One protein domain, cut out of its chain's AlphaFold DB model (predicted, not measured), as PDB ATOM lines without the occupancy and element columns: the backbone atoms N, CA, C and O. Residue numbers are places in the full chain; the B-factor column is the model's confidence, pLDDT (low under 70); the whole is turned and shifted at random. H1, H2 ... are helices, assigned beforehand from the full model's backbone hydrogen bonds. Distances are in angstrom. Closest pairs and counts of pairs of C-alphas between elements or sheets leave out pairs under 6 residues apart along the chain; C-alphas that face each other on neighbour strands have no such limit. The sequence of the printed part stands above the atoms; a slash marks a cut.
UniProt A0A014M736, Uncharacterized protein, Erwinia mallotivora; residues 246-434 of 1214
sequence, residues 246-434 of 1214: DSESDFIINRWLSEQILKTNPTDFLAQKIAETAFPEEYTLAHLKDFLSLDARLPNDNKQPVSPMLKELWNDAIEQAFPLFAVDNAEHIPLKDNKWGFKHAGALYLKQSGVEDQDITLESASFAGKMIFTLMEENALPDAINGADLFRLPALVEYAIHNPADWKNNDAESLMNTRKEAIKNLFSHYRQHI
ATOM      1  N   ASP A 246     181.117 138.150 190.355       66.88
ATOM      2  CA  ASP A 246     181.099 139.406 191.124       66.88
ATOM      3  C   ASP A 246     181.342 139.147 192.622       66.88
ATOM      4  O   ASP A 246     182.185 139.792 193.235       66.88
ATOM      5  N   SER A 247     180.710 138.110 193.186       60.19
ATOM      6  CA  SER A 247     180.898 137.720 194.590       60.19
ATOM      7  C   SER A 247     182.322 137.265 194.910       60.19
ATOM      8  O   SER A 247     182.836 137.555 195.987       60.19
ATOM      9  N   GLU A 248     182.972 136.543 193.994       60.66
ATOM     10  CA  GLU A 248     184.373 136.144 194.176       60.66
ATOM     11  C   GLU A 248     185.304 137.352 194.059       60.66
ATOM     12  O   GLU A 248     186.299 137.435 194.778       60.66
ATOM     13  N   SER A 249     184.965 138.309 193.197       72.50
ATOM     14  CA  SER A 249     185.717 139.551 193.032       72.50
ATOM     15  C   SER A 249     185.656 140.408 194.295       72.50
ATOM     16  O   SER A 249     186.705 140.761 194.836       72.50
ATOM     17  N   ASP A 250     184.449 140.657 194.812       70.12
ATOM     18  CA  ASP A 250     184.217 141.386 196.066       70.12
ATOM     19  C   ASP A 250     184.975 140.741 197.219       70.12
ATOM     20  O   ASP A 250     185.632 141.405 198.016       70.12
ATOM     21  N   PHE A 251     184.954 139.415 197.269       68.50
ATOM     22  CA  PHE A 251     185.661 138.648 198.267       68.50
ATOM     23  C   PHE A 251     187.193 138.825 198.210       68.50
ATOM     24  O   PHE A 251     187.837 139.087 199.232       68.50
ATOM     25  N   ILE A 252     187.789 138.702 197.020       74.00
ATOM     26  CA  ILE A 252     189.235 138.866 196.802       74.00
ATOM     27  C   ILE A 252     189.678 140.286 197.178       74.00
ATOM     28  O   ILE A 252     190.710 140.466 197.831       74.00
ATOM     29  N   ILE A 253     188.882 141.285 196.796       81.44
ATOM     30  CA  ILE A 253     189.110 142.701 197.105       81.44
ATOM     31  C   ILE A 253     188.982 142.932 198.623       81.44
ATOM     32  O   ILE A 253     189.929 143.420 199.240       81.44
ATOM     33  N   ASN A 254     187.879 142.460 199.218       77.94
ATOM     34  CA  ASN A 254     187.638 142.101 200.625       77.94
ATOM     35  C   ASN A 254     188.907 141.808 201.420       77.94
ATOM     36  O   ASN A 254     189.386 142.554 202.285       77.94
ATOM     37  N   ARG A 255     189.453 140.648 201.078       75.12
ATOM     38  CA  ARG A 255     190.636 140.088 201.700       75.12
ATOM     39  C   ARG A 255     191.835 141.004 201.543       75.12
ATOM     40  O   ARG A 255     192.470 141.338 202.542       75.12
ATOM     41  N   TRP A 256     192.126 141.422 200.316       83.50
ATOM     42  CA  TRP A 256     193.288 142.250 200.032       83.50
ATOM     43  C   TRP A 256     193.259 143.560 200.825       83.50
ATOM     44  O   TRP A 256     194.259 143.904 201.454       83.50
ATOM     45  N   LEU A 257     192.113 144.245 200.884       83.25
ATOM     46  CA  LEU A 257     191.931 145.453 201.697       83.25
ATOM     47  C   LEU A 257     192.256 145.188 203.165       83.25
ATOM     48  O   LEU A 257     193.047 145.923 203.761       83.25
ATOM     49  N   SER A 258     191.693 144.122 203.740       79.56
ATOM     50  CA  SER A 258     191.924 143.774 205.144       79.56
ATOM     51  C   SER A 258     193.399 143.478 205.438       79.56
ATOM     52  O   SER A 258     193.951 144.012 206.399       79.56
ATOM     53  N   GLU A 259     194.085 142.743 204.560       77.06
ATOM     54  CA  GLU A 259     195.515 142.451 204.685       77.06
ATOM     55  C   GLU A 259     196.370 143.721 204.547       77.06
ATOM     56  O   GLU A 259     197.352 143.903 205.275       77.06
ATOM     57  N   GLN A 260     195.990 144.646 203.661       82.69
ATOM     58  CA  GLN A 260     196.703 145.912 203.498       82.69
ATOM     59  C   GLN A 260     196.511 146.852 204.697       82.69
ATOM     60  O   GLN A 260     197.487 147.484 205.120       82.69
ATOM     61  N   ILE A 261     195.296 146.945 205.244       83.06
ATOM     62  CA  ILE A 261     194.926 147.895 206.305       83.06
ATOM     63  C   ILE A 261     195.305 147.363 207.691       83.06
ATOM     64  O   ILE A 261     195.913 148.086 208.479       83.06
ATOM     65  N   LEU A 262     194.991 146.100 207.987       81.44
ATOM     66  CA  LEU A 262     195.139 145.506 209.321       81.44
ATOM     67  C   LEU A 262     196.414 144.672 209.485       81.44
ATOM     68  O   LEU A 262     196.789 144.362 210.613       81.44
ATOM     69  N   LYS A 263     197.091 144.319 208.381       77.75
ATOM     70  CA  LYS A 263     198.272 143.422 208.339       77.75
ATOM     71  C   LYS A 263     198.007 141.976 208.769       77.75
ATOM     72  O   LYS A 263     198.927 141.165 208.765       77.75
ATOM     73  N   THR A 264     196.765 141.656 209.109       73.75
ATOM     74  CA  THR A 264     196.256 140.330 209.463       73.75
ATOM     75  C   THR A 264     194.760 140.285 209.129       73.75
ATOM     76  O   THR A 264     194.197 141.299 208.710       73.75
ATOM     77  N   ASN A 265     194.100 139.137 209.284       74.62
ATOM     78  CA  ASN A 265     192.650 139.078 209.085       74.62
ATOM     79  C   ASN A 265     191.908 139.872 210.186       74.62
ATOM     80  O   ASN A 265     192.409 139.987 211.311       74.62
ATOM     81  N   PRO A 266     190.705 140.407 209.901       81.50
ATOM     82  CA  PRO A 266     189.969 141.245 210.848       81.50
ATOM     83  C   PRO A 266     189.690 140.581 212.202       81.50
ATOM     84  O   PRO A 266     189.738 141.239 213.237       81.50
ATOM     85  N   THR A 267     189.436 139.275 212.215       83.19
ATOM     86  CA  THR A 267     189.093 138.530 213.431       83.19
ATOM     87  C   THR A 267     190.274 138.422 214.397       83.19
ATOM     88  O   THR A 267     190.132 138.725 215.582       83.19
ATOM     89  N   ASP A 268     191.450 138.039 213.898       81.00
ATOM     90  CA  ASP A 268     192.671 137.973 214.704       81.00
ATOM     91  C   ASP A 268     193.124 139.366 215.129       81.00
ATOM     92  O   ASP A 268     193.587 139.549 216.252       81.00
ATOM     93  N   PHE A 269     192.955 140.359 214.250       85.31
ATOM     94  CA  PHE A 269     193.239 141.750 214.571       85.31
ATOM     95  C   PHE A 269     192.441 142.213 215.798       85.31
ATOM     96  O   PHE A 269     193.005 142.788 216.731       85.31
ATOM     97  N   LEU A 270     191.132 141.940 215.819       88.75
ATOM     98  CA  LEU A 270     190.261 142.284 216.942       88.75
ATOM     99  C   LEU A 270     190.658 141.546 218.223       88.75
ATOM    100  O   LEU A 270     190.747 142.171 219.278       88.75
ATOM    101  N   ALA A 271     190.934 140.245 218.139       87.81
ATOM    102  CA  ALA A 271     191.348 139.457 219.296       87.81
ATOM    103  C   ALA A 271     192.689 139.942 219.877       87.81
ATOM    104  O   ALA A 271     192.809 140.116 221.089       87.81
ATOM    105  N   GLN A 272     193.658 140.273 219.018       86.38
ATOM    106  CA  GLN A 272     194.923 140.876 219.434       86.38
ATOM    107  C   GLN A 272     194.696 142.231 220.116       86.38
ATOM    108  O   GLN A 272     195.272 142.495 221.171       86.38
ATOM    109  N   LYS A 273     193.829 143.088 219.559       87.69
ATOM    110  CA  LYS A 273     193.509 144.382 220.178       87.69
ATOM    111  C   LYS A 273     192.865 144.220 221.545       87.69
ATOM    112  O   LYS A 273     193.232 144.951 222.455       87.69
ATOM    113  N   ILE A 274     191.976 143.246 221.714       89.31
ATOM    114  CA  ILE A 274     191.397 142.915 223.019       89.31
ATOM    115  C   ILE A 274     192.486 142.453 223.999       89.31
ATOM    116  O   ILE A 274     192.563 142.986 225.104       89.31
ATOM    117  N   ALA A 275     193.385 141.557 223.586       86.25
ATOM    118  CA  ALA A 275     194.475 141.070 224.435       86.25
ATOM    119  C   ALA A 275     195.499 142.158 224.839       86.25
ATOM    120  O   ALA A 275     196.164 142.043 225.870       86.25
ATOM    121  N   GLU A 276     195.643 143.216 224.037       84.94
ATOM    122  CA  GLU A 276     196.519 144.363 224.314       84.94
ATOM    123  C   GLU A 276     195.914 145.373 225.311       84.94
ATOM    124  O   GLU A 276     196.628 146.250 225.801       84.94
ATOM    125  N   THR A 277     194.618 145.271 225.624       79.69
ATOM    126  CA  THR A 277     193.917 146.239 226.486       79.69
ATOM    127  C   THR A 277     193.995 145.892 227.972       79.69
ATOM    128  O   THR A 277     194.082 144.732 228.361       79.69
ATOM    129  N   ALA A 278     193.959 146.921 228.828       72.06
ATOM    130  CA  ALA A 278     194.081 146.758 230.280       72.06
ATOM    131  C   ALA A 278     192.786 146.281 230.969       72.06
ATOM    132  O   ALA A 278     192.863 145.635 232.011       72.06
ATOM    133  N   PHE A 279     191.613 146.586 230.398       77.00
ATOM    134  CA  PHE A 279     190.298 146.286 230.986       77.00
ATOM    135  C   PHE A 279     189.319 145.720 229.938       77.00
ATOM    136  O   PHE A 279     188.284 146.329 229.671       77.00
ATOM    137  N   PRO A 280     189.621 144.565 229.318       73.25
ATOM    138  CA  PRO A 280     188.825 144.016 228.213       73.25
ATOM    139  C   PRO A 280     187.392 143.617 228.629       73.25
ATOM    140  O   PRO A 280     186.497 143.508 227.797       73.25
ATOM    141  N   GLU A 281     187.156 143.453 229.931       70.19
ATOM    142  CA  GLU A 281     185.862 143.134 230.552       70.19
ATOM    143  C   GLU A 281     184.802 144.238 230.371       70.19
ATOM    144  O   GLU A 281     183.604 143.958 230.402       70.19
ATOM    145  N   GLU A 282     185.241 145.493 230.223       80.62
ATOM    146  CA  GLU A 282     184.376 146.678 230.103       80.62
ATOM    147  C   GLU A 282     183.973 146.963 228.649       80.62
ATOM    148  O   GLU A 282     183.178 147.862 228.372       80.62
ATOM    149  N   TYR A 283     184.517 146.189 227.708       86.12
ATOM    150  CA  TYR A 283     184.364 146.448 226.289       86.12
ATOM    151  C   TYR A 283     183.009 145.957 225.793       86.12
ATOM    152  O   TYR A 283     182.433 144.969 226.258       86.12
ATOM    153  N   THR A 284     182.519 146.657 224.780       90.00
ATOM    154  CA  THR A 284     181.272 146.360 224.076       90.00
ATOM    155  C   THR A 284     181.543 146.161 222.589       90.00
ATOM    156  O   THR A 284     182.647 146.431 222.109       90.00
ATOM    157  N   LEU A 285     180.533 145.740 221.823       88.44
ATOM    158  CA  LEU A 285     180.649 145.661 220.361       88.44
ATOM    159  C   LEU A 285     181.022 147.005 219.709       88.44
ATOM    160  O   LEU A 285     181.711 146.991 218.691       88.44
ATOM    161  N   ALA A 286     180.643 148.146 220.303       88.19
ATOM    162  CA  ALA A 286     181.066 149.469 219.828       88.19
ATOM    163  C   ALA A 286     182.595 149.592 219.760       88.19
ATOM    164  O   ALA A 286     183.144 150.031 218.757       88.19
ATOM    165  N   HIS A 287     183.289 149.090 220.783       89.75
ATOM    166  CA  HIS A 287     184.746 149.144 220.850       89.75
ATOM    167  C   HIS A 287     185.410 148.281 219.764       89.75
ATOM    168  O   HIS A 287     186.438 148.669 219.210       89.75
ATOM    169  N   LEU A 288     184.816 147.130 219.410       89.44
ATOM    170  CA  LEU A 288     185.300 146.327 218.278       89.44
ATOM    171  C   LEU A 288     185.135 147.079 216.951       89.44
ATOM    172  O   LEU A 288     186.045 147.057 216.123       89.44
ATOM    173  N   LYS A 289     184.006 147.773 216.760       88.38
ATOM    174  CA  LYS A 289     183.764 148.611 215.578       88.38
ATOM    175  C   LYS A 289     184.775 149.759 215.498       88.38
ATOM    176  O   LYS A 289     185.373 149.972 214.446       88.38
ATOM    177  N   ASP A 290     185.054 150.421 216.620       87.94
ATOM    178  CA  ASP A 290     186.041 151.503 216.702       87.94
ATOM    179  C   ASP A 290     187.456 151.027 216.356       87.94
ATOM    180  O   ASP A 290     188.201 151.722 215.658       87.94
ATOM    181  N   PHE A 291     187.831 149.808 216.762       87.69
ATOM    182  CA  PHE A 291     189.118 149.225 216.385       87.69
ATOM    183  C   PHE A 291     189.296 149.061 214.873       87.69
ATOM    184  O   PHE A 291     190.441 149.079 214.406       87.69
ATOM    185  N   LEU A 292     188.208 148.938 214.118       87.88
ATOM    186  CA  LEU A 292     188.212 148.787 212.664       87.88
ATOM    187  C   LEU A 292     188.042 150.123 211.925       87.88
ATOM    188  O   LEU A 292     188.037 150.128 210.698       87.88
ATOM    189  N   SER A 293     187.951 151.257 212.630       84.69
ATOM    190  CA  SER A 293     187.826 152.577 212.003       84.69
ATOM    191  C   SER A 293     189.016 152.893 211.093       84.69
ATOM    192  O   SER A 293     190.170 152.920 211.531       84.69
ATOM    193  N   LEU A 294     188.736 153.170 209.817       81.44
ATOM    194  CA  LEU A 294     189.763 153.385 208.795       81.44
ATOM    195  C   LEU A 294     190.621 154.633 209.073       81.44
ATOM    196  O   LEU A 294     191.837 154.614 208.869       81.44
ATOM    197  N   ASP A 295     189.998 155.695 209.599       74.12
ATOM    198  CA  ASP A 295     190.664 156.959 209.945       74.12
ATOM    199  C   ASP A 295     191.708 156.780 211.063       74.12
ATOM    200  O   ASP A 295     192.691 157.515 211.122       74.12
ATOM    201  N   ALA A 296     191.537 155.771 211.926       70.69
ATOM    202  CA  ALA A 296     192.495 155.427 212.975       70.69
ATOM    203  C   ALA A 296     193.649 154.531 212.477       70.69
ATOM    204  O   ALA A 296     194.621 154.316 213.209       70.69
ATOM    205  N   ARG A 297     193.545 153.963 211.266       74.00
ATOM    206  CA  ARG A 297     194.471 152.936 210.746       74.00
ATOM    207  C   ARG A 297     195.383 153.429 209.635       74.00
ATOM    208  O   ARG A 297     196.507 152.940 209.527       74.00
ATOM    209  N   LEU A 298     194.935 154.381 208.825       73.81
ATOM    210  CA  LEU A 298     195.743 154.933 207.744       73.81
ATOM    211  C   LEU A 298     196.364 156.267 208.188       73.81
ATOM    212  O   LEU A 298     195.639 157.147 208.651       73.81
ATOM    213  N   PRO A 299     197.696 156.445 208.076       59.69
ATOM    214  CA  PRO A 299     198.335 157.692 208.465       59.69
ATOM    215  C   PRO A 299     197.792 158.839 207.610       59.69
ATOM    216  O   PRO A 299     197.937 158.841 206.385       59.69
ATOM    217  N   ASN A 300     197.196 159.831 208.274       52.41
ATOM    218  CA  ASN A 300     196.882 161.136 207.701       52.41
ATOM    219  C   ASN A 300     198.204 161.886 207.478       52.41
ATOM    220  O   ASN A 300     198.554 162.816 208.198       52.41
ATOM    221  N   ASP A 301     198.981 161.457 206.487       53.22
ATOM    222  CA  ASP A 301     200.213 162.126 206.074       53.22
ATOM    223  C   ASP A 301     199.849 163.398 205.276       53.22
ATOM    224  O   ASP A 301     200.162 163.503 204.098       53.22
ATOM    225  N   ASN A 302     199.085 164.313 205.898       50.06
ATOM    226  CA  ASN A 302     198.715 165.710 205.582       50.06
ATOM    227  C   ASN A 302     198.616 166.188 204.110       50.06
ATOM    228  O   ASN A 302     198.585 167.389 203.851       50.06
ATOM    229  N   LYS A 303     198.557 165.296 203.121       56.88
ATOM    230  CA  LYS A 303     198.588 165.626 201.689       56.88
ATOM    231  C   LYS A 303     197.542 164.886 200.870       56.88
ATOM    232  O   LYS A 303     197.274 165.330 199.757       56.88
ATOM    233  N   GLN A 304     196.934 163.812 201.380       60.94
ATOM    234  CA  GLN A 304     195.776 163.177 200.746       60.94
ATOM    235  C   GLN A 304     194.830 162.564 201.784       60.94
ATOM    236  O   GLN A 304     195.281 161.729 202.567       60.94
ATOM    237  N   PRO A 305     193.540 162.944 201.786       75.00
ATOM    238  CA  PRO A 305     192.541 162.284 202.610       75.00
ATOM    239  C   PRO A 305     192.225 160.885 202.065       75.00
ATOM    240  O   PRO A 305     192.371 160.601 200.870       75.00
ATOM    241  N   VAL A 306     191.749 160.014 202.952       79.31
ATOM    242  CA  VAL A 306     191.036 158.794 202.560       79.31
ATOM    243  C   VAL A 306     189.852 159.196 201.678       79.31
ATOM    244  O   VAL A 306     189.061 160.057 202.070       79.31
ATOM    245  N   SER A 307     189.735 158.601 200.489       83.50
ATOM    246  CA  SER A 307     188.605 158.885 199.598       83.50
ATOM    247  C   SER A 307     187.279 158.397 200.211       83.50
ATOM    248  O   SER A 307     187.275 157.362 200.881       83.50
ATOM    249  N   PRO A 308     186.148 159.094 199.984       84.50
ATOM    250  CA  PRO A 308     184.835 158.633 200.446       84.50
ATOM    251  C   PRO A 308     184.516 157.205 199.991       84.50
ATOM    252  O   PRO A 308     184.084 156.398 200.805       84.50
ATOM    253  N   MET A 309     184.849 156.871 198.740       84.12
ATOM    254  CA  MET A 309     184.640 155.533 198.187       84.12
ATOM    255  C   MET A 309     185.452 154.457 198.919       84.12
ATOM    256  O   MET A 309     184.948 153.376 199.183       84.12
ATOM    257  N   LEU A 310     186.699 154.741 199.318       86.69
ATOM    258  CA  LEU A 310     187.477 153.787 200.116       86.69
ATOM    259  C   LEU A 310     186.863 153.568 201.509       86.69
ATOM    260  O   LEU A 310     186.957 152.465 202.042       86.69
ATOM    261  N   LYS A 311     186.241 154.598 202.104       86.94
ATOM    262  CA  LYS A 311     185.515 154.447 203.376       86.94
ATOM    263  C   LYS A 311     184.267 153.587 203.210       86.94
ATOM    264  O   LYS A 311     184.027 152.737 204.055       86.94
ATOM    265  N   GLU A 312     183.509 153.807 202.142       85.62
ATOM    266  CA  GLU A 312     182.311 153.030 201.807       85.62
ATOM    267  C   GLU A 312     182.663 151.557 201.573       85.62
ATOM    268  O   GLU A 312     182.201 150.700 202.317       85.62
ATOM    269  N   LEU A 313     183.621 151.284 200.683       83.81
ATOM    270  CA  LEU A 313     184.132 149.941 200.389       83.81
ATOM    271  C   LEU A 313     184.618 149.201 201.650       83.81
ATOM    272  O   LEU A 313     184.391 148.005 201.817       83.81
ATOM    273  N   TRP A 314     185.300 149.909 202.556       87.50
ATOM    274  CA  TRP A 314     185.749 149.331 203.821       87.50
ATOM    275  C   TRP A 314     184.601 149.056 204.787       87.50
ATOM    276  O   TRP A 314     184.570 147.991 205.400       87.50
ATOM    277  N   ASN A 315     183.665 149.994 204.935       85.00
ATOM    278  CA  ASN A 315     182.506 149.803 205.798       85.00
ATOM    279  C   ASN A 315     181.661 148.624 205.309       85.00
ATOM    280  O   ASN A 315     181.320 147.769 206.121       85.00
ATOM    281  N   ASP A 316     181.440 148.508 203.999       80.12
ATOM    282  CA  ASP A 316     180.737 147.379 203.392       80.12
ATOM    283  C   ASP A 316     181.456 146.056 203.683       80.12
ATOM    284  O   ASP A 316     180.830 145.081 204.104       80.12
ATOM    285  N   ALA A 317     182.785 146.017 203.537       80.44
ATOM    286  CA  ALA A 317     183.586 144.840 203.869       80.44
ATOM    287  C   ALA A 317     183.455 144.437 205.349       80.44
ATOM    288  O   ALA A 317     183.335 143.252 205.673       80.44
ATOM    289  N   ILE A 318     183.462 145.419 206.256       83.75
ATOM    290  CA  ILE A 318     183.301 145.198 207.697       83.75
ATOM    291  C   ILE A 318     181.883 144.736 208.040       83.75
ATOM    292  O   ILE A 318     181.736 143.807 208.830       83.75
ATOM    293  N   GLU A 319     180.847 145.327 207.453       80.38
ATOM    294  CA  GLU A 319     179.453 144.937 207.691       80.38
ATOM    295  C   GLU A 319     179.133 143.557 207.106       80.38
ATOM    296  O   GLU A 319     178.372 142.798 207.705       80.38
ATOM    297  N   GLN A 320     179.768 143.170 205.997       76.25
ATOM    298  CA  GLN A 320     179.682 141.805 205.475       76.25
ATOM    299  C   GLN A 320     180.346 140.784 206.409       76.25
ATOM    300  O   GLN A 320     179.790 139.708 206.637       76.25
ATOM    301  N   ALA A 321     181.515 141.113 206.966       76.12
ATOM    302  CA  ALA A 321     182.236 140.235 207.888       76.12
ATOM    303  C   ALA A 321     181.587 140.177 209.283       76.12
ATOM    304  O   ALA A 321     181.612 139.133 209.938       76.12
ATOM    305  N   PHE A 322     180.980 141.281 209.727       85.75
ATOM    306  CA  PHE A 322     180.414 141.450 211.064       85.75
ATOM    307  C   PHE A 322     179.020 142.104 211.014       85.75
ATOM    308  O   PHE A 322     178.847 143.233 211.486       85.75
ATOM    309  N   PRO A 323     177.979 141.394 210.533       85.88
ATOM    310  CA  PRO A 323     176.653 141.985 210.300       85.88
ATOM    311  C   PRO A 323     175.987 142.530 211.562       85.88
ATOM    312  O   PRO A 323     175.134 143.407 211.507       85.88
ATOM    313  N   LEU A 324     176.405 142.042 212.734       87.31
ATOM    314  CA  LEU A 324     175.912 142.529 214.017       87.31
ATOM    315  C   LEU A 324     176.269 144.010 214.274       87.31
ATOM    316  O   LEU A 324     175.582 144.649 215.063       87.31
ATOM    317  N   PHE A 325     177.288 144.579 213.613       86.94
ATOM    318  CA  PHE A 325     177.642 146.006 213.724       86.94
ATOM    319  C   PHE A 325     176.661 146.958 213.027       86.94
ATOM    320  O   PHE A 325     176.711 148.165 213.298       86.94
ATOM    321  N   ALA A 326     175.808 146.425 212.150       83.56
ATOM    322  CA  ALA A 326     174.741 147.150 211.465       83.56
ATOM    323  C   ALA A 326     173.371 146.983 212.157       83.56
ATOM    324  O   ALA A 326     172.392 147.592 211.739       83.56
ATOM    325  N   VAL A 327     173.282 146.168 213.220       85.69
ATOM    326  CA  VAL A 327     172.026 145.910 213.942       85.69
ATOM    327  C   VAL A 327     171.801 146.952 215.039       85.69
ATOM    328  O   VAL A 327     172.656 147.158 215.905       85.69
ATOM    329  N   ASP A 328     170.607 147.543 215.065       80.81
ATOM    330  CA  ASP A 328     170.210 148.533 216.071       80.81
ATOM    331  C   ASP A 328     170.428 148.041 217.513       80.81
ATOM    332  O   ASP A 328     170.056 146.923 217.889       80.81
ATOM    333  N   ASN A 329     170.973 148.921 218.360       82.75
ATOM    334  CA  ASN A 329     171.299 148.676 219.773       82.75
ATOM    335  C   ASN A 329     172.361 147.586 220.031       82.75
ATOM    336  O   ASN A 329     172.586 147.218 221.190       82.75
ATOM    337  N   ALA A 330     173.032 147.055 219.002       85.81
ATOM    338  CA  ALA A 330     174.102 146.074 219.194       85.81
ATOM    339  C   ALA A 330     175.337 146.673 219.891       85.81
ATOM    340  O   ALA A 330     176.017 145.986 220.649       85.81
ATOM    341  N   GLU A 331     175.594 147.965 219.700       85.06
ATOM    342  CA  GLU A 331     176.742 148.709 220.239       85.06
ATOM    343  C   GLU A 331     176.904 148.634 221.769       85.06
ATOM    344  O   GLU A 331     178.026 148.686 222.280       85.06
ATOM    345  N   HIS A 332     175.808 148.438 222.507       86.25
ATOM    346  CA  HIS A 332     175.806 148.338 223.971       86.25
ATOM    347  C   HIS A 332     176.010 146.913 224.505       86.25
ATOM    348  O   HIS A 332     176.006 146.714 225.719       86.25
ATOM    349  N   ILE A 333     176.150 145.905 223.638       85.50
ATOM    350  CA  ILE A 333     176.302 144.513 224.074       85.50
ATOM    351  C   ILE A 333     177.702 144.314 224.681       85.50
ATOM    352  O   ILE A 333     178.687 144.505 223.962       85.50
ATOM    353  N   PRO A 334     177.815 143.912 225.965       86.12
ATOM    354  CA  PRO A 334     179.106 143.656 226.600       86.12
ATOM    355  C   PRO A 334     179.784 142.415 226.013       86.12
ATOM    356  O   PRO A 334     179.143 141.374 225.866       86.12
ATOM    357  N   LEU A 335     181.092 142.486 225.752       85.38
ATOM    358  CA  LEU A 335     181.858 141.357 225.205       85.38
ATOM    359  C   LEU A 335     182.054 140.219 226.215       85.38
ATOM    360  O   LEU A 335     182.220 139.069 225.816       85.38
ATOM    361  N   LYS A 336     181.972 140.526 227.515       79.75
ATOM    362  CA  LYS A 336     181.994 139.538 228.602       79.75
ATOM    363  C   LYS A 336     180.755 138.636 228.621       79.75
ATOM    364  O   LYS A 336     180.816 137.513 229.119       79.75
ATOM    365  N   ASP A 337     179.618 139.109 228.106       75.31
ATOM    366  CA  ASP A 337     178.410 138.287 228.008       75.31
ATOM    367  C   ASP A 337     178.512 137.365 226.796       75.31
ATOM    368  O   ASP A 337     178.025 137.695 225.719       75.31
ATOM    369  N   ASN A 338     179.107 136.186 226.966       69.56
ATOM    370  CA  ASN A 338     179.301 135.208 225.893       69.56
ATOM    371  C   ASN A 338     178.037 134.851 225.086       69.56
ATOM    372  O   ASN A 338     178.149 134.317 223.982       69.56
ATOM    373  N   LYS A 339     176.828 135.194 225.554       73.25
ATOM    374  CA  LYS A 339     175.583 135.085 224.780       73.25
ATOM    375  C   LYS A 339     175.573 135.976 223.538       73.25
ATOM    376  O   LYS A 339     174.798 135.708 222.616       73.25
ATOM    377  N   TRP A 340     176.423 137.003 223.468       86.44
ATOM    378  CA  TRP A 340     176.613 137.789 222.251       86.44
ATOM    379  C   TRP A 340     177.146 136.932 221.097       86.44
ATOM    380  O   TRP A 340     176.798 137.208 219.951       86.44
ATOM    381  N   GLY A 341     177.873 135.844 221.380       87.38
ATOM    382  CA  GLY A 341     178.350 134.923 220.350       87.38
ATOM    383  C   GLY A 341     177.222 134.241 219.572       87.38
ATOM    384  O   GLY A 341     177.321 134.118 218.355       87.38
ATOM    385  N   PHE A 342     176.083 133.927 220.210       83.00
ATOM    386  CA  PHE A 342     174.888 133.466 219.487       83.00
ATOM    387  C   PHE A 342     174.301 134.555 218.586       83.00
ATOM    388  O   PHE A 342     173.883 134.273 217.467       83.00
ATOM    389  N   LYS A 343     174.276 135.811 219.044       87.25
ATOM    390  CA  LYS A 343     173.793 136.935 218.224       87.25
ATOM    391  C   LYS A 343     174.708 137.165 217.023       87.25
ATOM    392  O   LYS A 343     174.209 137.353 215.923       87.25
ATOM    393  N   HIS A 344     176.022 137.096 217.221       91.06
ATOM    394  CA  HIS A 344     177.007 137.215 216.151       91.06
ATOM    395  C   HIS A 344     176.832 136.105 215.113       91.06
ATOM    396  O   HIS A 344     176.579 136.394 213.946       91.06
ATOM    397  N   ALA A 345     176.896 134.844 215.550       87.94
ATOM    398  CA  ALA A 345     176.788 133.688 214.667       87.94
ATOM    399  C   ALA A 345     175.465 133.681 213.891       87.94
ATOM    400  O   ALA A 345     175.444 133.411 212.693       87.94
ATOM    401  N   GLY A 346     174.357 134.027 214.552       83.94
ATOM    402  CA  GLY A 346     173.058 134.092 213.897       83.94
ATOM    403  C   GLY A 346     172.893 135.277 212.950       83.94
ATOM    404  O   GLY A 346     172.308 135.098 211.888       83.94
ATOM    405  N   ALA A 347     173.417 136.464 213.273       88.88
ATOM    406  CA  ALA A 347     173.408 137.602 212.348       88.88
ATOM    407  C   ALA A 347     174.231 137.294 211.090       88.88
ATOM    408  O   ALA A 347     173.756 137.514 209.977       88.88
ATOM    409  N   LEU A 348     175.418 136.703 211.270       86.00
ATOM    410  CA  LEU A 348     176.277 136.264 210.174       86.00
ATOM    411  C   LEU A 348     175.584 135.215 209.298       86.00
ATOM    412  O   LEU A 348     175.531 135.361 208.080       86.00
ATOM    413  N   TYR A 349     174.951 134.220 209.918       83.75
ATOM    414  CA  TYR A 349     174.186 133.202 209.205       83.75
ATOM    415  C   TYR A 349     172.983 133.772 208.432       83.75
ATOM    416  O   TYR A 349     172.738 133.398 207.283       83.75
ATOM    417  N   LEU A 350     172.223 134.696 209.032       82.50
ATOM    418  CA  LEU A 350     171.080 135.345 208.381       82.50
ATOM    419  C   LEU A 350     171.529 136.195 207.185       82.50
ATOM    420  O   LEU A 350     170.939 136.085 206.109       82.50
ATOM    421  N   LYS A 351     172.609 136.969 207.335       83.38
ATOM    422  CA  LYS A 351     173.211 137.744 206.242       83.38
ATOM    423  C   LYS A 351     173.658 136.834 205.095       83.38
ATOM    424  O   LYS A 351     173.259 137.052 203.953       83.38
ATOM    425  N   GLN A 352     174.381 135.752 205.402       76.56
ATOM    426  CA  GLN A 352     174.796 134.735 204.421       76.56
ATOM    427  C   GLN A 352     173.607 134.025 203.752       76.56
ATOM    428  O   GLN A 352     173.712 133.549 202.625       76.56
ATOM    429  N   SER A 353     172.442 133.995 204.405       73.25
ATOM    430  CA  SER A 353     171.191 133.465 203.845       73.25
ATOM    431  C   SER A 353     170.458 134.449 202.917       73.25
ATOM    432  O   SER A 353     169.390 134.121 202.390       73.25
ATOM    433  N   GLY A 354     171.002 135.654 202.709       75.62
ATOM    434  CA  GLY A 354     170.417 136.701 201.869       75.62
ATOM    435  C   GLY A 354     169.330 137.531 202.560       75.62
ATOM    436  O   GLY A 354     168.461 138.086 201.880       75.62
ATOM    437  N   VAL A 355     169.337 137.581 203.895       80.25
ATOM    438  CA  VAL A 355     168.503 138.509 204.673       80.25
ATOM    439  C   VAL A 355     169.125 139.906 204.605       80.25
ATOM    440  O   VAL A 355     170.339 140.051 204.722       80.25
ATOM    441  N   GLU A 356     168.297 140.924 204.375       81.94
ATOM    442  CA  GLU A 356     168.740 142.324 204.350       81.94
ATOM    443  C   GLU A 356     169.052 142.814 205.769       81.94
ATOM    444  O   GLU A 356     168.368 142.413 206.709       81.94
ATOM    445  N   ASP A 357     170.030 143.710 205.928       79.81
ATOM    446  CA  ASP A 357     170.501 144.153 207.254       79.81
ATOM    447  C   ASP A 357     169.377 144.730 208.115       79.81
ATOM    448  O   ASP A 357     169.235 144.368 209.280       79.81
ATOM    449  N   GLN A 358     168.500 145.527 207.500       81.94
ATOM    450  CA  GLN A 358     167.322 146.125 208.137       81.94
ATOM    451  C   GLN A 358     166.328 145.107 208.726       81.94
ATOM    452  O   GLN A 358     165.505 145.460 209.568       81.94
ATOM    453  N   ASP A 359     166.374 143.850 208.277       82.62
ATOM    454  CA  ASP A 359     165.506 142.777 208.764       82.62
ATOM    455  C   ASP A 359     166.145 141.950 209.885       82.62
ATOM    456  O   ASP A 359     165.451 141.181 210.558       82.62
ATOM    457  N   ILE A 360     167.451 142.095 210.111       84.44
ATOM    458  CA  ILE A 360     168.175 141.363 211.145       84.44
ATOM    459  C   ILE A 360     168.018 142.103 212.476       84.44
ATOM    460  O   ILE A 360     168.583 143.163 212.707       84.44
ATOM    461  N   THR A 361     167.273 141.502 213.403       86.06
ATOM    462  CA  THR A 361     167.126 142.001 214.781       86.06
ATOM    463  C   THR A 361     168.008 141.216 215.753       86.06
ATOM    464  O   THR A 361     168.353 140.059 215.497       86.06
ATOM    465  N   LEU A 362     168.310 141.782 216.929       81.62
ATOM    466  CA  LEU A 362     169.035 141.064 217.991       81.62
ATOM    467  C   LEU A 362     168.331 139.766 218.426       81.62
ATOM    468  O   LEU A 362     168.994 138.799 218.806       81.62
ATOM    469  N   GLU A 363     166.999 139.742 218.379       70.12
ATOM    470  CA  GLU A 363     166.183 138.580 218.735       70.12
ATOM    471  C   GLU A 363     166.289 137.478 217.672       70.12
ATOM    472  O   GLU A 363     166.642 136.344 217.999       70.12
ATOM    473  N   SER A 364     166.062 137.815 216.397       70.94
ATOM    474  CA  SER A 364     166.177 136.862 215.286       70.94
ATOM    475  C   SER A 364     167.602 136.329 215.137       70.94
ATOM    476  O   SER A 364     167.784 135.137 214.895       70.94
ATOM    477  N   ALA A 365     168.608 137.183 215.345       78.06
ATOM    478  CA  ALA A 365     170.011 136.794 215.352       78.06
ATOM    479  C   ALA A 365     170.322 135.849 216.523       78.06
ATOM    480  O   ALA A 365     170.877 134.774 216.319       78.06
ATOM    481  N   SER A 366     169.895 136.176 217.748       74.25
ATOM    482  CA  SER A 366     170.089 135.275 218.891       74.25
ATOM    483  C   SER A 366     169.412 133.920 218.683       74.25
ATOM    484  O   SER A 366     169.975 132.901 219.084       74.25
ATOM    485  N   PHE A 367     168.207 133.905 218.112       63.34
ATOM    486  CA  PHE A 367     167.460 132.682 217.844       63.34
ATOM    487  C   PHE A 367     168.167 131.822 216.791       63.34
ATOM    488  O   PHE A 367     168.435 130.649 217.043       63.34
ATOM    489  N   ALA A 368     168.558 132.422 215.662       67.31
ATOM    490  CA  ALA A 368     169.295 131.743 214.600       67.31
ATOM    491  C   ALA A 368     170.614 131.138 215.100       67.31
ATOM    492  O   ALA A 368     170.874 129.965 214.851       67.31
ATOM    493  N   GLY A 369     171.417 131.884 215.866       71.31
ATOM    494  CA  GLY A 369     172.692 131.369 216.366       71.31
ATOM    495  C   GLY A 369     172.535 130.217 217.355       71.31
ATOM    496  O   GLY A 369     173.291 129.251 217.288       71.31
ATOM    497  N   LYS A 370     171.523 130.265 218.232       68.62
ATOM    498  CA  LYS A 370     171.202 129.132 219.117       68.62
ATOM    499  C   LYS A 370     170.801 127.896 218.314       68.62
ATOM    500  O   LYS A 370     171.287 126.815 218.613       68.62
ATOM    501  N   MET A 371     169.975 128.059 217.279       66.00
ATOM    502  CA  MET A 371     169.591 126.945 216.404       66.00
ATOM    503  C   MET A 371     170.792 126.332 215.687       66.00
ATOM    504  O   MET A 371     170.924 125.114 215.681       66.00
ATOM    505  N   ILE A 372     171.676 127.156 215.112       68.69
ATOM    506  CA  ILE A 372     172.896 126.670 214.457       68.69
ATOM    507  C   ILE A 372     173.752 125.877 215.439       68.69
ATOM    508  O   ILE A 372     174.133 124.752 215.134       68.69
ATOM    509  N   PHE A 373     173.997 126.420 216.632       70.75
ATOM    510  CA  PHE A 373     174.762 125.720 217.658       70.75
ATOM    511  C   PHE A 373     174.126 124.373 218.033       70.75
ATOM    512  O   PHE A 373     174.812 123.358 218.101       70.75
ATOM    513  N   THR A 374     172.802 124.337 218.207       60.12
ATOM    514  CA  THR A 374     172.069 123.093 218.475       60.12
ATOM    515  C   THR A 374     172.212 122.075 217.341       60.12
ATOM    516  O   THR A 374     172.436 120.900 217.610       60.12
ATOM    517  N   LEU A 375     172.110 122.502 216.080       56.91
ATOM    518  CA  LEU A 375     172.288 121.616 214.926       56.91
ATOM    519  C   LEU A 375     173.721 121.083 214.827       56.91
ATOM    520  O   LEU A 375     173.907 119.928 214.451       56.91
ATOM    521  N   MET A 376     174.721 121.890 215.189       68.12
ATOM    522  CA  MET A 376     176.117 121.451 215.242       68.12
ATOM    523  C   MET A 376     176.342 120.369 216.297       68.12
ATOM    524  O   MET A 376     176.946 119.347 215.991       68.12
ATOM    525  N   GLU A 377     175.838 120.564 217.519       62.09
ATOM    526  CA  GLU A 377     176.003 119.596 218.618       62.09
ATOM    527  C   GLU A 377     175.368 118.232 218.297       62.09
ATOM    528  O   GLU A 377     175.837 117.192 218.757       62.09
ATOM    529  N   GLU A 378     174.338 118.226 217.453       51.19
ATOM    530  CA  GLU A 378     173.655 117.016 216.995       51.19
ATOM    531  C   GLU A 378     174.221 116.422 215.698       51.19
ATOM    532  O   GLU A 378     173.693 115.422 215.210       51.19
ATOM    533  N   ASN A 379     175.275 117.013 215.124       56.00
ATOM    534  CA  ASN A 379     175.793 116.668 213.793       56.00
ATOM    535  C   ASN A 379     174.701 116.684 212.702       56.00
ATOM    536  O   ASN A 379     174.646 115.807 211.841       56.00
ATOM    537  N   ALA A 380     173.797 117.662 212.774       48.97
ATOM    538  CA  ALA A 380     172.672 117.845 211.855       48.97
ATOM    539  C   ALA A 380     172.775 119.128 211.023       48.97
ATOM    540  O   ALA A 380     171.829 119.488 210.320       48.97
ATOM    541  N   LEU A 381     173.898 119.838 211.125       57.44
ATOM    542  CA  LEU A 381     174.221 120.934 210.229       57.44
ATOM    543  C   LEU A 381     174.751 120.346 208.902       57.44
ATOM    544  O   LEU A 381     175.521 119.390 208.961       57.44
ATOM    545  N   PRO A 382     174.349 120.864 207.725       54.44
ATOM    546  CA  PRO A 382     174.918 120.422 206.452       54.44
ATOM    547  C   PRO A 382     176.438 120.597 206.441       54.44
ATOM    548  O   PRO A 382     176.907 121.644 206.885       54.44
ATOM    549  N   ASP A 383     177.180 119.652 205.856       55.53
ATOM    550  CA  ASP A 383     178.649 119.734 205.730       55.53
ATOM    551  C   ASP A 383     179.096 121.008 204.985       55.53
ATOM    552  O   ASP A 383     180.108 121.620 205.321       55.53
ATOM    553  N   ALA A 384     178.259 121.488 204.056       52.31
ATOM    554  CA  ALA A 384     178.448 122.753 203.351       52.31
ATOM    555  C   ALA A 384     178.400 124.002 204.259       52.31
ATOM    556  O   ALA A 384     178.770 125.084 203.813       52.31
ATOM    557  N   ILE A 385     177.911 123.900 205.500       59.41
ATOM    558  CA  ILE A 385     177.907 124.996 206.472       59.41
ATOM    559  C   ILE A 385     178.932 124.678 207.557       59.41
ATOM    560  O   ILE A 385     178.663 123.903 208.478       59.41
ATOM    561  N   ASN A 386     180.077 125.363 207.524       70.12
ATOM    562  CA  ASN A 386     181.024 125.300 208.631       70.12
ATOM    563  C   ASN A 386     180.506 126.118 209.822       70.12
ATOM    564  O   ASN A 386     180.812 127.299 209.996       70.12
ATOM    565  N   GLY A 387     179.696 125.478 210.662       70.81
ATOM    566  CA  GLY A 387     179.093 126.129 211.819       70.81
ATOM    567  C   GLY A 387     180.118 126.695 212.807       70.81
ATOM    568  O   GLY A 387     179.843 127.708 213.446       70.81
ATOM    569  N   ALA A 388     181.317 126.107 212.907       76.50
ATOM    570  CA  ALA A 388     182.359 126.588 213.814       76.50
ATOM    571  C   ALA A 388     182.888 127.975 213.417       76.50
ATOM    572  O   ALA A 388     183.161 128.797 214.295       76.50
ATOM    573  N   ASP A 389     182.950 128.273 212.116       77.94
ATOM    574  CA  ASP A 389     183.416 129.571 211.620       77.94
ATOM    575  C   ASP A 389     182.473 130.712 212.008       77.94
ATOM    576  O   ASP A 389     182.928 131.814 212.318       77.94
ATOM    577  N   LEU A 390     181.165 130.439 212.105       84.31
ATOM    578  CA  LEU A 390     180.171 131.422 212.556       84.31
ATOM    579  C   LEU A 390     180.424 131.894 214.002       84.31
ATOM    580  O   LEU A 390     180.046 133.007 214.379       84.31
ATOM    581  N   PHE A 391     181.100 131.063 214.800       87.94
ATOM    582  CA  PHE A 391     181.474 131.338 216.187       87.94
ATOM    583  C   PHE A 391     182.951 131.719 216.362       87.94
ATOM    584  O   PHE A 391     183.404 131.906 217.492       87.94
ATOM    585  N   ARG A 392     183.719 131.885 215.278       86.88
ATOM    586  CA  ARG A 392     185.166 132.125 215.369       86.88
ATOM    587  C   ARG A 392     185.514 133.448 216.051       86.88
ATOM    588  O   ARG A 392     186.325 133.442 216.971       86.88
ATOM    589  N   LEU A 393     184.895 134.569 215.662       89.00
ATOM    590  CA  LEU A 393     185.124 135.855 216.340       89.00
ATOM    591  C   LEU A 393     184.807 135.789 217.843       89.00
ATOM    592  O   LEU A 393     185.697 136.117 218.629       89.00
ATOM    593  N   PRO A 394     183.596 135.379 218.277       91.31
ATOM    594  CA  PRO A 394     183.290 135.340 219.701       91.31
ATOM    595  C   PRO A 394     184.211 134.397 220.471       91.31
ATOM    596  O   PRO A 394     184.621 134.743 221.574       91.31
ATOM    597  N   ALA A 395     184.624 133.277 219.873       89.94
ATOM    598  CA  ALA A 395     185.587 132.373 220.489       89.94
ATOM    599  C   ALA A 395     186.942 133.051 220.726       89.94
ATOM    600  O   ALA A 395     187.490 132.965 221.822       89.94
ATOM    601  N   LEU A 396     187.480 133.745 219.719       88.81
ATOM    602  CA  LEU A 396     188.783 134.404 219.825       88.81
ATOM    603  C   LEU A 396     188.756 135.602 220.770       88.81
ATOM    604  O   LEU A 396     189.696 135.775 221.539       88.81
ATOM    605  N   VAL A 397     187.681 136.391 220.755       89.12
ATOM    606  CA  VAL A 397     187.497 137.502 221.698       89.12
ATOM    607  C   VAL A 397     187.389 136.976 223.127       89.12
ATOM    608  O   VAL A 397     188.104 137.460 223.998       89.12
ATOM    609  N   GLU A 398     186.563 135.956 223.377       87.56
ATOM    610  CA  GLU A 398     186.443 135.353 224.709       87.56
ATOM    611  C   GLU A 398     187.778 134.764 225.173       87.56
ATOM    612  O   GLU A 398     188.192 134.982 226.312       87.56
ATOM    613  N   TYR A 399     188.503 134.079 224.289       88.06
ATOM    614  CA  TYR A 399     189.824 133.553 224.614       88.06
ATOM    615  C   TYR A 399     190.830 134.671 224.913       88.06
ATOM    616  O   TYR A 399     191.597 134.543 225.862       88.06
ATOM    617  N   ALA A 400     190.821 135.770 224.152       87.94
ATOM    618  CA  ALA A 400     191.695 136.925 224.357       87.94
ATOM    619  C   ALA A 400     191.424 137.667 225.673       87.94
ATOM    620  O   ALA A 400     192.376 138.099 226.320       87.94
ATOM    621  N   ILE A 401     190.156 137.772 226.092       86.38
ATOM    622  CA  ILE A 401     189.770 138.336 227.398       86.38
ATOM    623  C   ILE A 401     190.408 137.521 228.532       86.38
ATOM    624  O   ILE A 401     191.004 138.088 229.444       86.38
ATOM    625  N   HIS A 402     190.319 136.189 228.459       84.81
ATOM    626  CA  HIS A 402     190.761 135.308 229.543       84.81
ATOM    627  C   HIS A 402     192.255 134.947 229.489       84.81
ATOM    628  O   HIS A 402     192.850 134.668 230.527       84.81
ATOM    629  N   ASN A 403     192.870 134.957 228.302       85.38
ATOM    630  CA  ASN A 403     194.254 134.528 228.072       85.38
ATOM    631  C   ASN A 403     195.049 135.563 227.246       85.38
ATOM    632  O   ASN A 403     195.597 135.237 226.191       85.38
ATOM    633  N   PRO A 404     195.162 136.828 227.696       84.56
ATOM    634  CA  PRO A 404     195.802 137.893 226.917       84.56
ATOM    635  C   PRO A 404     197.308 137.675 226.679       84.56
ATOM    636  O   PRO A 404     197.894 138.288 225.788       84.56
ATOM    637  N   ALA A 405     197.965 136.819 227.470       80.94
ATOM    638  CA  ALA A 405     199.388 136.509 227.317       80.94
ATOM    639  C   ALA A 405     199.684 135.655 226.072       80.94
ATOM    640  O   ALA A 405     200.720 135.853 225.437       80.94
ATOM    641  N   ASP A 406     198.769 134.763 225.694       76.81
ATOM    642  CA  ASP A 406     198.959 133.824 224.582       76.81
ATOM    643  C   ASP A 406     199.001 134.548 223.229       76.81
ATOM    644  O   ASP A 406     199.714 134.148 222.313       76.81
ATOM    645  N   TRP A 407     198.324 135.694 223.141       73.44
ATOM    646  CA  TRP A 407     198.290 136.564 221.965       73.44
ATOM    647  C   TRP A 407     199.547 137.419 221.775       73.44
ATOM    648  O   TRP A 407     199.649 138.146 220.791       73.44
ATOM    649  N   LYS A 408     200.512 137.358 222.704       66.19
ATOM    650  CA  LYS A 408     201.789 138.087 222.599       66.19
ATOM    651  C   LYS A 408     202.891 137.262 221.920       66.19
ATOM    652  O   LYS A 408     203.890 137.839 221.488       66.19
ATOM    653  N   ASN A 409     202.717 135.941 221.799       58.59
ATOM    654  CA  ASN A 409     203.667 135.033 221.151       58.59
ATOM    655  C   ASN A 409     203.238 134.754 219.696       58.59
ATOM    656  O   ASN A 409     202.374 133.925 219.431       58.59
ATOM    657  N   ASN A 410     203.856 135.479 218.756       56.88
ATOM    658  CA  ASN A 410     203.403 135.658 217.366       56.88
ATOM    659  C   ASN A 410     203.903 134.616 216.344       56.88
ATOM    660  O   ASN A 410     204.003 134.941 215.156       56.88
ATOM    661  N   ASP A 411     204.269 133.397 216.742       67.69
ATOM    662  CA  ASP A 411     204.516 132.368 215.725       67.69
ATOM    663  C   ASP A 411     203.193 131.766 215.209       67.69
ATOM    664  O   ASP A 411     202.167 131.740 215.895       67.69
ATOM    665  N   ALA A 412     203.190 131.363 213.937       62.16
ATOM    666  CA  ALA A 412     201.974 130.958 213.231       62.16
ATOM    667  C   ALA A 412     201.342 129.676 213.810       62.16
ATOM    668  O   ALA A 412     200.120 129.518 213.777       62.16
ATOM    669  N   GLU A 413     202.165 128.786 214.369       65.25
ATOM    670  CA  GLU A 413     201.734 127.518 214.964       65.25
ATOM    671  C   GLU A 413     201.021 127.751 216.306       65.25
ATOM    672  O   GLU A 413     199.937 127.208 216.544       65.25
ATOM    673  N   SER A 414     201.567 128.639 217.146       70.31
ATOM    674  CA  SER A 414     200.955 129.094 218.398       70.31
ATOM    675  C   SER A 414     199.579 129.724 218.158       70.31
ATOM    676  O   SER A 414     198.603 129.371 218.829       70.31
ATOM    677  N   LEU A 415     199.449 130.582 217.139       69.44
ATOM    678  CA  LEU A 415     198.168 131.197 216.773       69.44
ATOM    679  C   LEU A 415     197.141 130.165 216.284       69.44
ATOM    680  O   LEU A 415     195.959 130.263 216.615       69.44
ATOM    681  N   MET A 416     197.560 129.138 215.541       68.06
ATOM    682  CA  MET A 416     196.645 128.087 215.086       68.06
ATOM    683  C   MET A 416     196.115 127.232 216.246       68.06
ATOM    684  O   MET A 416     194.917 126.936 216.297       68.06
ATOM    685  N   ASN A 417     196.981 126.865 217.192       75.50
ATOM    686  CA  ASN A 417     196.568 126.150 218.401       75.50
ATOM    687  C   ASN A 417     195.640 127.012 219.265       75.50
ATOM    688  O   ASN A 417     194.591 126.532 219.694       75.50
ATOM    689  N   THR A 418     195.962 128.299 219.407       78.88
ATOM    690  CA  THR A 418     195.122 129.291 220.094       78.88
ATOM    691  C   THR A 418     193.713 129.342 219.499       78.88
ATOM    692  O   THR A 418     192.731 129.265 220.233       78.88
ATOM    693  N   ARG A 419     193.579 129.377 218.163       78.19
ATOM    694  CA  ARG A 419     192.262 129.400 217.500       78.19
ATOM    695  C   ARG A 419     191.430 128.143 217.768       78.19
ATOM    696  O   ARG A 419     190.227 128.244 218.006       78.19
ATOM    697  N   LYS A 420     192.055 126.961 217.744       77.19
ATOM    698  CA  LYS A 420     191.371 125.690 218.044       77.19
ATOM    699  C   LYS A 420     190.921 125.625 219.500       77.19
ATOM    700  O   LYS A 420     189.778 125.251 219.771       77.19
ATOM    701  N   GLU A 421     191.801 126.005 220.425       82.06
ATOM    702  CA  GLU A 421     191.500 125.998 221.857       82.06
ATOM    703  C   GLU A 421     190.395 127.012 222.183       82.06
ATOM    704  O   GLU A 421     189.483 126.698 222.943       82.06
ATOM    705  N   ALA A 422     190.394 128.180 221.533       85.44
ATOM    706  CA  ALA A 422     189.353 129.194 221.671       85.44
ATOM    707  C   ALA A 422     187.951 128.664 221.335       85.44
ATOM    708  O   ALA A 422     187.038 128.779 222.154       85.44
ATOM    709  N   ILE A 423     187.773 128.034 220.165       83.12
ATOM    710  CA  ILE A 423     186.472 127.468 219.756       83.12
ATOM    711  C   ILE A 423     186.048 126.352 220.714       83.12
ATOM    712  O   ILE A 423     184.902 126.304 221.165       83.12
ATOM    713  N   LYS A 424     186.983 125.468 221.074       80.69
ATOM    714  CA  LYS A 424     186.733 124.375 222.018       80.69
ATOM    715  C   LYS A 424     186.296 124.895 223.390       80.69
ATOM    716  O   LYS A 424     185.358 124.338 223.964       80.69
ATOM    717  N   ASN A 425     186.937 125.948 223.893       82.81
ATOM    718  CA  ASN A 425     186.621 126.568 225.178       82.81
ATOM    719  C   ASN A 425     185.245 127.229 225.152       82.81
ATOM    720  O   ASN A 425     184.428 126.921 226.020       82.81
ATOM    721  N   LEU A 426     184.950 128.030 224.122       82.56
ATOM    722  CA  LEU A 426     183.631 128.639 223.936       82.56
ATOM    723  C   LEU A 426     182.529 127.571 223.911       82.56
ATOM    724  O   LEU A 426     181.541 127.662 224.636       82.56
ATOM    725  N   PHE A 427     182.709 126.511 223.119       81.94
ATOM    726  CA  PHE A 427     181.704 125.452 222.998       81.94
ATOM    727  C   PHE A 427     181.589 124.614 224.266       81.94
ATOM    728  O   PHE A 427     180.496 124.186 224.619       81.94
ATOM    729  N   SER A 428     182.690 124.390 224.986       75.94
ATOM    730  CA  SER A 428     182.646 123.787 226.318       75.94
ATOM    731  C   SER A 428     181.820 124.642 227.279       75.94
ATOM    732  O   SER A 428     180.958 124.114 227.979       75.94
ATOM    733  N   HIS A 429     182.022 125.959 227.256       72.69
ATOM    734  CA  HIS A 429     181.278 126.901 228.078       72.69
ATOM    735  C   HIS A 429     179.781 126.888 227.722       72.69
ATOM    736  O   HIS A 429     178.936 126.724 228.601       72.69
ATOM    737  N   TYR A 430     179.427 126.956 226.434       72.44
ATOM    738  CA  TYR A 430     178.038 126.826 225.977       72.44
ATOM    739  C   TYR A 430     177.416 125.478 226.348       72.44
ATOM    740  O   TYR A 430     176.296 125.449 226.854       72.44
ATOM    741  N   ARG A 431     178.146 124.367 226.187       64.62
ATOM    742  CA  ARG A 431     177.700 123.037 226.625       64.62
ATOM    743  C   ARG A 431     177.460 122.972 228.125       64.62
ATOM    744  O   ARG A 431     176.524 122.307 228.530       64.62
ATOM    745  N   GLN A 432     178.263 123.632 228.955       57.09
ATOM    746  CA  GLN A 432     178.024 123.671 230.403       57.09
ATOM    747  C   GLN A 432     176.742 124.437 230.751       57.09
ATOM    748  O   GLN A 432     175.980 123.982 231.600       57.09
ATOM    749  N   HIS A 433     176.441 125.537 230.050       51.44
ATOM    750  CA  HIS A 433     175.157 126.237 230.212       51.44
ATOM    751  C   HIS A 433     173.965 125.426 229.704       51.44
ATOM    752  O   HIS A 433     172.889 125.520 230.284       51.44
ATOM    753  N   ILE A 434     174.147 124.620 228.653       48.56
ATOM    754  CA  ILE A 434     173.097 123.743 228.113       48.56
ATOM    755  C   ILE A 434     172.936 122.467 228.947       48.56
ATOM    756  O   ILE A 434     171.818 122.008 229.102       48.56
TER     757      ILE A 434
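What this domain is: This is residues 246 to 434 of the 1214 residues of an uncharacterized protein of Erwinia mallotivora (UniProt A0A014M736). The longest helix, H10, crosses H9 at about a right angle, and H9 lies side by side with H2; a second crossed pair, H6 and H7, meets this group where the first residues of H6 come close to H9. The short H8 packs on H6, H3 and H5 touch on another side, and H1 and H4 cross each other more loosely, while residues 299 to 304 stick out from the body at one end of the longest span. The printed part has 189 residues, with ten named helices in the order H1 to H10 along the chain and no named strand. The class is all helix, with 119 of the printed residues in named helices. The whole is compact, with a radius of gyration of the C-alphas of 16.7 A, and spans 56 by 39 by 31 A.

How they stand to each other: H10, residues 412 to 434, touches H9, residues 392 to 402, with residues 419 to 426 alone; they are about perpendicular at 89 degrees, and the closest C-alphas, those of Ile 423 and Ala 395, are 5.0 A apart. H9 touches H2, residues 266 to 275, at a shallow tilt of 11 degrees, the same way, with the C-alphas of Val 397 and Ala 271 closest at 4.9 A. The hub is H6, residues 340 to 352, which touches four other helices. With residues 340 to 344 alone it touches H9, opposite ways at a shallow tilt of 19 degrees; the closest C-alphas are those of Gly 341 and Pro 394, 5.0 A apart. H6 also touches H7, residues 362 to 377, about perpendicular at 89 degrees, with the C-alphas of Gly 346 and Gly 369 closest at 3.7 A. H8, residues 387 to 390, touches H6, with the C-alphas of Leu 390 and Ala 345 closest at 4.6 A. H5, residues 323 to 326, touches H6 too, with the C-alphas of Pro 323 and Leu 348 closest at 5.7 A. H3, residues 285 to 291, only just touches H2, with 3 pairs of C-alphas within 8 A, the closest being those of Leu 288 and Leu 270 at 6.5 A. H1, residues 246 to 262, and H4, residues 308 to 321, are close but not clearly touching, about perpendicular at 78 degrees, with the C-alphas of Asn 254 and Ala 317 closest at 5.9 A. H7 and H10 are near each other, while H6 and H10 are apart. The packing is part aligned, part crossed. In H1, H2, H3, H4, H6, H7, H9 and H10 every O i to N i+4 pair is within hydrogen-bond range; H5 and H8 are too short for such a pair.

Where its parts are: H10 runs 33.3 A from C-alpha 412 at (201.974, 130.958, 213.231) to C-alpha 434 at (173.097, 123.743, 228.113). H1 is 23.8 A long and begins with C-alpha 246 at (181.099, 139.406, 191.124). H7 is 22.6 A long, H4 20.0 A, H6 18.2 A, H9 15.6 A and H2 14.3 A. H3 has seven residues, H5 and H8 four each.

The domain as a whole: The two C-alphas farthest apart, those of Lys 303 and Glu 378, are 56.7 A from each other. The printed part has no cut. The links H3 to H4, residues 292 to 307, and H5 to H6, residues 327 to 339, are long; residues 299 to 304 stand free. Mean pLDDT of the printed part is 77.2, and 40 residues are under 70, among them residues 299 to 304, 374 to 385, 408 to 413 and 431 to 434.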